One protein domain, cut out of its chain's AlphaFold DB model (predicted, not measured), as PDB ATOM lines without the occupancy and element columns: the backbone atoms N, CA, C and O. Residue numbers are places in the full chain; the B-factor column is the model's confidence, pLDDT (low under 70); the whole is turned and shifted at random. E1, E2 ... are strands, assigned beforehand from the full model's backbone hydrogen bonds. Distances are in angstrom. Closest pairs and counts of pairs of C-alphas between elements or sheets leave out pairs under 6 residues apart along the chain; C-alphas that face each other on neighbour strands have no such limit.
ATOM      1  N   LYS A  52     129.270 169.988 224.779       83.25
ATOM      2  CA  LYS A  52     129.642 170.362 223.409       83.25
ATOM      3  C   LYS A  52     130.845 171.301 223.442       83.25
ATOM      4  O   LYS A  52     130.796 172.331 224.105       83.25
ATOM      5  N   LEU A  53     131.900 170.946 222.711       83.38
ATOM      6  CA  LEU A  53     133.133 171.725 222.615       83.38
ATOM      7  C   LEU A  53     133.376 172.144 221.165       83.38
ATOM      8  O   LEU A  53     133.409 171.295 220.276       83.38
ATOM      9  N   ASP A  54     133.586 173.442 220.954       83.25
ATOM     10  CA  ASP A  54     134.013 174.001 219.674       83.25
ATOM     11  C   ASP A  54     135.505 174.344 219.766       83.25
ATOM     12  O   ASP A  54     135.925 175.124 220.624       83.25
ATOM     13  N   VAL A  55     136.321 173.741 218.901       83.25
ATOM     14  CA  VAL A  55     137.786 173.855 218.949       83.25
ATOM     15  C   VAL A  55     138.302 174.370 217.611       83.25
ATOM     16  O   VAL A  55     137.992 173.807 216.565       83.25
ATOM     17  N   VAL A  56     139.127 175.417 217.649       85.50
ATOM     18  CA  VAL A  56     139.890 175.899 216.491       85.50
ATOM     19  C   VAL A  56     141.367 175.692 216.786       85.50
ATOM     20  O   VAL A  56     141.905 176.272 217.725       85.50
ATOM     21  N   VAL A  57     142.020 174.865 215.975       86.50
ATOM     22  CA  VAL A  57     143.464 174.639 216.051       86.50
ATOM     23  C   VAL A  57     144.132 175.454 214.961       86.50
ATOM     24  O   VAL A  57     143.736 175.373 213.800       86.50
ATOM     25  N   THR A  58     145.149 176.228 215.321       86.94
ATOM     26  CA  THR A  58     145.926 177.026 214.371       86.94
ATOM     27  C   THR A  58     147.361 176.525 214.262       86.94
ATOM     28  O   THR A  58     147.934 176.033 215.233       86.94
ATOM     29  N   ASP A  59     147.964 176.687 213.087       87.69
ATOM     30  CA  ASP A  59     149.397 176.500 212.896       87.69
ATOM     31  C   ASP A  59     150.212 177.601 213.608       87.69
ATOM     32  O   ASP A  59     149.676 178.547 214.192       87.69
ATOM     33  N   LYS A  60     151.545 177.505 213.540       91.81
ATOM     34  CA  LYS A  60     152.454 178.501 214.143       91.81
ATOM     35  C   LYS A  60     152.315 179.908 213.552       91.81
ATOM     36  O   LYS A  60     152.774 180.865 214.167       91.81
ATOM     37  N   SER A  61     151.734 180.024 212.364       91.56
ATOM     38  CA  SER A  61     151.484 181.288 211.671       91.56
ATOM     39  C   SER A  61     150.088 181.849 211.981       91.56
ATOM     40  O   SER A  61     149.762 182.933 211.504       91.56
ATOM     41  N   GLY A  62     149.271 181.139 212.773       86.12
ATOM     42  CA  GLY A  62     147.908 181.527 213.137       86.12
ATOM     43  C   GLY A  62     146.827 181.077 212.149       86.12
ATOM     44  O   GLY A  62     145.675 181.478 212.302       86.12
ATOM     45  N   ASN A  63     147.153 180.251 211.149       86.25
ATOM     46  CA  ASN A  63     146.164 179.766 210.183       86.25
ATOM     47  C   ASN A  63     145.411 178.548 210.735       86.25
ATOM     48  O   ASN A  63     146.066 177.643 211.256       86.25
ATOM     49  N   PRO A  64     144.077 178.459 210.583       86.38
ATOM     50  CA  PRO A  64     143.324 177.276 210.988       86.38
ATOM     51  C   PRO A  64     143.797 176.002 210.275       86.38
ATOM     52  O   PRO A  64     143.932 175.970 209.051       86.38
ATOM     53  N   VAL A  65     144.001 174.933 211.042       88.12
ATOM     54  CA  VAL A  65     144.271 173.588 210.528       88.12
ATOM     55  C   VAL A  65     142.932 172.889 210.302       88.12
ATOM     56  O   VAL A  65     142.274 172.463 211.245       88.12
ATOM     57  N   THR A  66     142.517 172.765 209.043       85.94
ATOM     58  CA  THR A  66     141.201 172.214 208.665       85.94
ATOM     59  C   THR A  66     141.198 170.703 208.430       85.94
ATOM     60  O   THR A  66     140.154 170.122 208.153       85.94
ATOM     61  N   THR A  67     142.357 170.050 208.534       88.62
ATOM     62  CA  THR A  67     142.543 168.628 208.202       88.62
ATOM     63  C   THR A  67     142.485 167.701 209.416       88.62
ATOM     64  O   THR A  67     142.951 166.569 209.323       88.62
ATOM     65  N   LEU A  68     141.992 168.181 210.561       88.94
ATOM     66  CA  LEU A  68     141.921 167.382 211.781       88.94
ATOM     67  C   LEU A  68     140.771 166.381 211.722       88.94
ATOM     68  O   LEU A  68     139.641 166.710 211.354       88.94
ATOM     69  N   GLU A  69     141.070 165.159 212.133       90.56
ATOM     70  CA  GLU A  69     140.135 164.049 212.220       90.56
ATOM     71  C   GLU A  69     139.827 163.727 213.692       90.56
ATOM     72  O   GLU A  69     140.611 164.062 214.579       90.56
ATOM     73  N   PRO A  70     138.727 163.011 213.996       87.62
ATOM     74  CA  PRO A  70     138.389 162.641 215.374       87.62
ATOM     75  C   PRO A  70     139.527 161.940 216.135       87.62
ATOM     76  O   PRO A  70     139.640 162.090 217.346       87.62
ATOM     77  N   LYS A  71     140.373 161.179 215.428       91.25
ATOM     78  CA  LYS A  71     141.507 160.431 216.001       91.25
ATOM     79  C   LYS A  71     142.644 161.321 216.514       91.25
ATOM     80  O   LYS A  71     143.508 160.827 217.232       91.25
ATOM     81  N   ASP A  72     142.652 162.594 216.130       91.56
ATOM     82  CA  ASP A  72     143.651 163.572 216.559       91.56
ATOM     83  C   ASP A  72     143.288 164.195 217.922       91.56
ATOM     84  O   ASP A  72     144.040 165.015 218.451       91.56
ATOM     85  N   PHE A  73     142.150 163.799 218.506       90.06
ATOM     86  CA  PHE A  73     141.647 164.287 219.785       90.06
ATOM     87  C   PHE A  73     141.518 163.155 220.809       90.06
ATOM     88  O   PHE A  73     141.054 162.058 220.500       90.06
ATOM     89  N   THR A  74     141.844 163.475 222.061       91.06
ATOM     90  CA  THR A  74     141.610 162.617 223.228       91.06
ATOM     91  C   THR A  74     140.841 163.428 224.259       91.06
ATOM     92  O   THR A  74     141.317 164.482 224.682       91.06
ATOM     93  N   LEU A  75     139.665 162.952 224.668       89.81
ATOM     94  CA  LEU A  75     138.935 163.543 225.785       89.81
ATOM     95  C   LEU A  75     139.496 162.969 227.086       89.81
ATOM     96  O   LEU A  75     139.577 161.750 227.233       89.81
ATOM     97  N   LEU A  76     139.905 163.843 228.003       89.56
ATOM     98  CA  LEU A  76     140.348 163.467 229.340       89.56
ATOM     99  C   LEU A  76     139.400 164.069 230.375       89.56
ATOM    100  O   LEU A  76     139.176 165.279 230.375       89.56
ATOM    101  N   GLU A  77     138.898 163.236 231.278       82.31
ATOM    102  CA  GLU A  77     138.154 163.649 232.464       82.31
ATOM    103  C   GLU A  77     138.899 163.144 233.703       82.31
ATOM    104  O   GLU A  77     139.050 161.938 233.900       82.31
ATOM    105  N   ASN A  78     139.394 164.063 234.539       86.25
ATOM    106  CA  ASN A  78     140.211 163.731 235.715       86.25
ATOM    107  C   ASN A  78     141.351 162.746 235.378       86.25
ATOM    108  O   ASN A  78     141.477 161.697 236.008       86.25
ATOM    109  N   ASP A  79     142.122 163.060 234.332       86.44
ATOM    110  CA  ASP A  79     143.229 162.251 233.797       86.44
ATOM    111  C   ASP A  79     142.850 160.873 233.217       86.44
ATOM    112  O   ASP A  79     143.723 160.126 232.767       86.44
ATOM    113  N   HIS A  80     141.561 160.536 233.142       88.31
ATOM    114  CA  HIS A  80     141.081 159.320 232.489       88.31
ATOM    115  C   HIS A  80     140.596 159.609 231.070       88.31
ATOM    116  O   HIS A  80     139.869 160.570 230.836       88.31
ATOM    117  N   THR A  81     140.965 158.756 230.112       92.44
ATOM    118  CA  THR A  81     140.431 158.836 228.747       92.44
ATOM    119  C   THR A  81     138.943 158.520 228.726       92.44
ATOM    120  O   THR A  81     138.538 157.441 229.158       92.44
ATOM    121  N   ASP A  82     138.163 159.424 228.141       89.19
ATOM    122  CA  ASP A  82     136.736 159.250 227.894       89.19
ATOM    123  C   ASP A  82     136.408 159.342 226.391       89.19
ATOM    124  O   ASP A  82     137.260 159.633 225.541       89.19
ATOM    125  N   LYS A  83     135.167 159.016 226.028       88.75
ATOM    126  CA  LYS A  83     134.720 158.857 224.648       88.75
ATOM    127  C   LYS A  83     134.140 160.147 224.073       88.75
ATOM    128  O   LYS A  83     133.179 160.714 224.581       88.75
ATOM    129  N   ILE A  84     134.606 160.500 222.877       89.25
ATOM    130  CA  ILE A  84     133.941 161.488 222.022       89.25
ATOM    131  C   ILE A  84     132.705 160.836 221.383       89.25
ATOM    132  O   ILE A  84     132.814 159.879 220.611       89.25
ATOM    133  N   LEU A  85     131.513 161.336 221.716       88.44
ATOM    134  CA  LEU A  85     130.242 160.780 221.232       88.44
ATOM    135  C   LEU A  85     129.887 161.228 219.807       88.44
ATOM    136  O   LEU A  85     129.257 160.475 219.068       88.44
ATOM    137  N   SER A  86     130.282 162.442 219.428       86.19
ATOM    138  CA  SER A  86     130.038 163.026 218.109       86.19
ATOM    139  C   SER A  86     131.164 163.988 217.747       86.19
ATOM    140  O   SER A  86     131.734 164.632 218.626       86.19
ATOM    141  N   PHE A  87     131.473 164.093 216.456       87.81
ATOM    142  CA  PHE A  87     132.482 165.003 215.931       87.81
ATOM    143  C   PHE A  87     131.956 165.707 214.683       87.81
ATOM    144  O   PHE A  87     131.385 165.071 213.793       87.81
ATOM    145  N   HIS A  88     132.176 167.017 214.608       86.19
ATOM    146  CA  HIS A  88     131.801 167.828 213.460       86.19
ATOM    147  C   HIS A  88     132.940 168.785 213.108       86.19
ATOM    148  O   HIS A  88     133.199 169.739 213.837       86.19
ATOM    149  N   ALA A  89     133.619 168.523 211.990       82.69
ATOM    150  CA  ALA A  89     134.613 169.445 211.459       82.69
ATOM    151  C   ALA A  89     133.918 170.668 210.849       82.69
ATOM    152  O   ALA A  89     132.979 170.524 210.064       82.69
ATOM    153  N   PHE A  90     134.413 171.860 211.173       77.88
ATOM    154  CA  PHE A  90     134.000 173.108 210.539       77.88
ATOM    155  C   PHE A  90     135.232 173.965 210.230       77.88
ATOM    156  O   PHE A  90     136.253 173.881 210.906       77.88
ATOM    157  N   ASP A  91     135.147 174.781 209.182       71.25
ATOM    158  CA  ASP A  91     136.276 175.548 208.636       71.25
ATOM    159  C   ASP A  91     136.601 176.839 209.410       71.25
ATOM    160  O   ASP A  91     137.483 177.596 209.015       71.25
ATOM    161  N   GLY A  92     135.887 177.108 210.507       62.78
ATOM    162  CA  GLY A  92     136.034 178.318 211.320       62.78
ATOM    163  C   GLY A  92     135.571 179.618 210.646       62.78
ATOM    164  O   GLY A  92     135.601 180.666 211.289       62.78
ATOM    165  N   VAL A  93     135.120 179.577 209.383       62.44
ATOM    166  CA  VAL A  93     134.761 180.764 208.586       62.44
ATOM    167  C   VAL A  93     133.245 180.910 208.441       62.44
ATOM    168  O   VAL A  93     132.740 182.034 208.453       62.44
ATOM    169  N   LEU A  94     132.500 179.801 208.341       55.81
ATOM    170  CA  LEU A  94     131.069 179.835 207.995       55.81
ATOM    171  C   LEU A  94     130.100 179.460 209.125       55.81
ATOM    172  O   LEU A  94     128.917 179.789 209.036       55.81
ATOM    173  N   ALA A  95     130.566 178.831 210.205       56.59
ATOM    174  CA  ALA A  95     129.697 178.350 211.277       56.59
ATOM    175  C   ALA A  95     130.111 178.925 212.637       56.59
ATOM    176  O   ALA A  95     130.969 178.379 213.324       56.59
ATOM    177  N   LYS A  96     129.464 180.021 213.053       57.59
ATOM    178  CA  LYS A  96     129.314 180.290 214.488       57.59
ATOM    179  C   LYS A  96     128.205 179.375 215.012       57.59
ATOM    180  O   LYS A  96     127.158 179.301 214.361       57.59
ATOM    181  N   PRO A  97     128.402 178.680 216.143       55.81
ATOM    182  CA  PRO A  97     127.365 177.837 216.720       55.81
ATOM    183  C   PRO A  97     126.097 178.667 216.974       55.81
ATOM    184  O   PRO A  97     126.158 179.791 217.473       55.81
ATOM    185  N   ASN A  98     124.949 178.120 216.572       54.62
ATOM    186  CA  ASN A  98     123.621 178.635 216.889       54.62
ATOM    187  C   ASN A  98     122.873 177.548 217.686       54.62
ATOM    188  O   ASN A  98     122.576 176.504 217.096       54.62
ATOM    189  N   PRO A  99     122.583 177.746 218.984       61.00
ATOM    190  CA  PRO A  99     122.856 178.948 219.776       61.00
ATOM    191  C   PRO A  99     124.359 179.139 220.078       61.00
ATOM    192  O   PRO A  99     125.109 178.160 220.073       61.00
ATOM    193  N   PRO A 100     124.815 180.381 220.330       57.97
ATOM    194  CA  PRO A 100     126.181 180.647 220.778       57.97
ATOM    195  C   PRO A 100     126.471 179.908 222.092       57.97
ATOM    196  O   PRO A 100     125.678 179.986 223.026       57.97
ATOM    197  N   VAL A 101     127.591 179.193 222.169       57.94
ATOM    198  CA  VAL A 101     127.994 178.460 223.379       57.94
ATOM    199  C   VAL A 101     128.596 179.439 224.403       57.94
ATOM    200  O   VAL A 101     129.546 180.151 224.085       57.94
ATOM    201  N   GLU A 102     128.064 179.469 225.633       50.28
ATOM    202  CA  GLU A 102     128.528 180.307 226.763       50.28
ATOM    203  C   GLU A 102     129.468 179.552 227.728       50.28
ATOM    204  O   GLU A 102     129.349 179.657 228.947       50.28
ATOM    205  N   VAL A 103     130.423 178.770 227.218       49.84
ATOM    206  CA  VAL A 103     131.490 178.191 228.054       49.84
ATOM    207  C   VAL A 103     132.821 178.352 227.336       49.84
ATOM    208  O   VAL A 103     133.074 177.714 226.317       49.84
ATOM    209  N   ILE A 104     133.676 179.226 227.865       51.84
ATOM    210  CA  ILE A 104     135.048 179.407 227.388       51.84
ATOM    211  C   ILE A 104     135.955 178.583 228.302       51.84
ATOM    212  O   ILE A 104     136.253 178.997 229.422       51.84
ATOM    213  N   LEU A 105     136.386 177.412 227.831       53.53
ATOM    214  CA  LEU A 105     137.427 176.625 228.488       53.53
ATOM    215  C   LEU A 105     138.796 177.130 228.019       53.53
ATOM    216  O   LEU A 105     139.180 176.937 226.867       53.53
ATOM    217  N   VAL A 106     139.528 177.790 228.914       58.06
ATOM    218  CA  VAL A 106     140.907 178.226 228.662       58.06
ATOM    219  C   VAL A 106     141.842 177.087 229.054       58.06
ATOM    220  O   VAL A 106     142.007 176.801 230.237       58.06
ATOM    221  N   ILE A 107     142.434 176.420 228.065       54.94
ATOM    222  CA  ILE A 107     143.464 175.402 228.289       54.94
ATOM    223  C   ILE A 107     144.822 176.101 228.222       54.94
ATOM    224  O   ILE A 107     145.256 176.509 227.146       54.94
ATOM    225  N   ASP A 108     145.490 176.250 229.366       50.41
ATOM    226  CA  ASP A 108     146.873 176.726 229.409       50.41
ATOM    227  C   ASP A 108     147.815 175.558 229.084       50.41
ATOM    228  O   ASP A 108     148.161 174.743 229.938       50.41
ATOM    229  N   THR A 109     148.183 175.407 227.812       51.53
ATOM    230  CA  THR A 109     149.183 174.413 227.415       51.53
ATOM    231  C   THR A 109     150.585 174.976 227.624       51.53
ATOM    232  O   THR A 109     151.257 175.368 226.667       51.53
ATOM    233  N   VAL A 110     151.063 174.966 228.868       46.12
ATOM    234  CA  VAL A 110     152.500 175.025 229.160       46.12
ATOM    235  C   VAL A 110     152.877 173.744 229.884       46.12
ATOM    236  O   VAL A 110     152.478 173.505 231.018       46.12
ATOM    237  N   GLY A 111     153.647 172.885 229.216       54.28
ATOM    238  CA  GLY A 111     154.259 171.738 229.870       54.28
ATOM    239  C   GLY A 111     155.152 172.216 231.013       54.28
ATOM    240  O   GLY A 111     156.244 172.724 230.768       54.28
ATOM    241  N   MET A 112     154.704 172.048 232.255       40.41
ATOM    242  CA  MET A 112     155.532 172.247 233.438       40.41
ATOM    243  C   MET A 112     155.395 171.021 234.339       40.41
ATOM    244  O   MET A 112     154.316 170.666 234.804       40.41
TER     245      MET A 112
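Overview. This is residues 52 to 112 of the 135 residues of an uncharacterized protein of Edaphobacter aggregans (UniProt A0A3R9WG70). Little regular structure: a loose, open winding of loops with one tiny hairpin, E1 and E2, at one end. Residues 52 to 74 run out, fold back near residue 61 and lead into the hairpin; from E2 the stretch of residues 83 to 112 first runs away from the hairpin, turns near residue 94 and comes back along the longest axis in a wide loop, and its residues 106 to 112 stick out free. The printed part has 61 residues, with no named helix and two strands, E1 then E2, antiparallel; the class is all strand, with 6 residues in named elements. It is loose, with a radius of gyration of the C-alphas of 13.1 A and spans of 33 by 29 by 24 A.

Along the chain. E1 is residues 75 to 77, 6.7 A long, beginning at C-alpha 75 (138.935, 163.543, 225.785). E2 is residues 80 to 82, 6.3 A long, ending at C-alpha 82 (136.736, 159.250, 227.894).

Arrangement. E1 and E2 form a hairpin with a tight link, at 130 degrees between directions. C-alphas 76 and 81 face each other at 4.7 A. N 77 and O 80, 2.9 A, are within hydrogen-bond range.

Size, cuts and confidence. The C-alphas farthest apart, of Asn 98 and Met 112, are 36.5 A apart. The printed part has no cut. Residues 92 to 112 have pLDDT under 70.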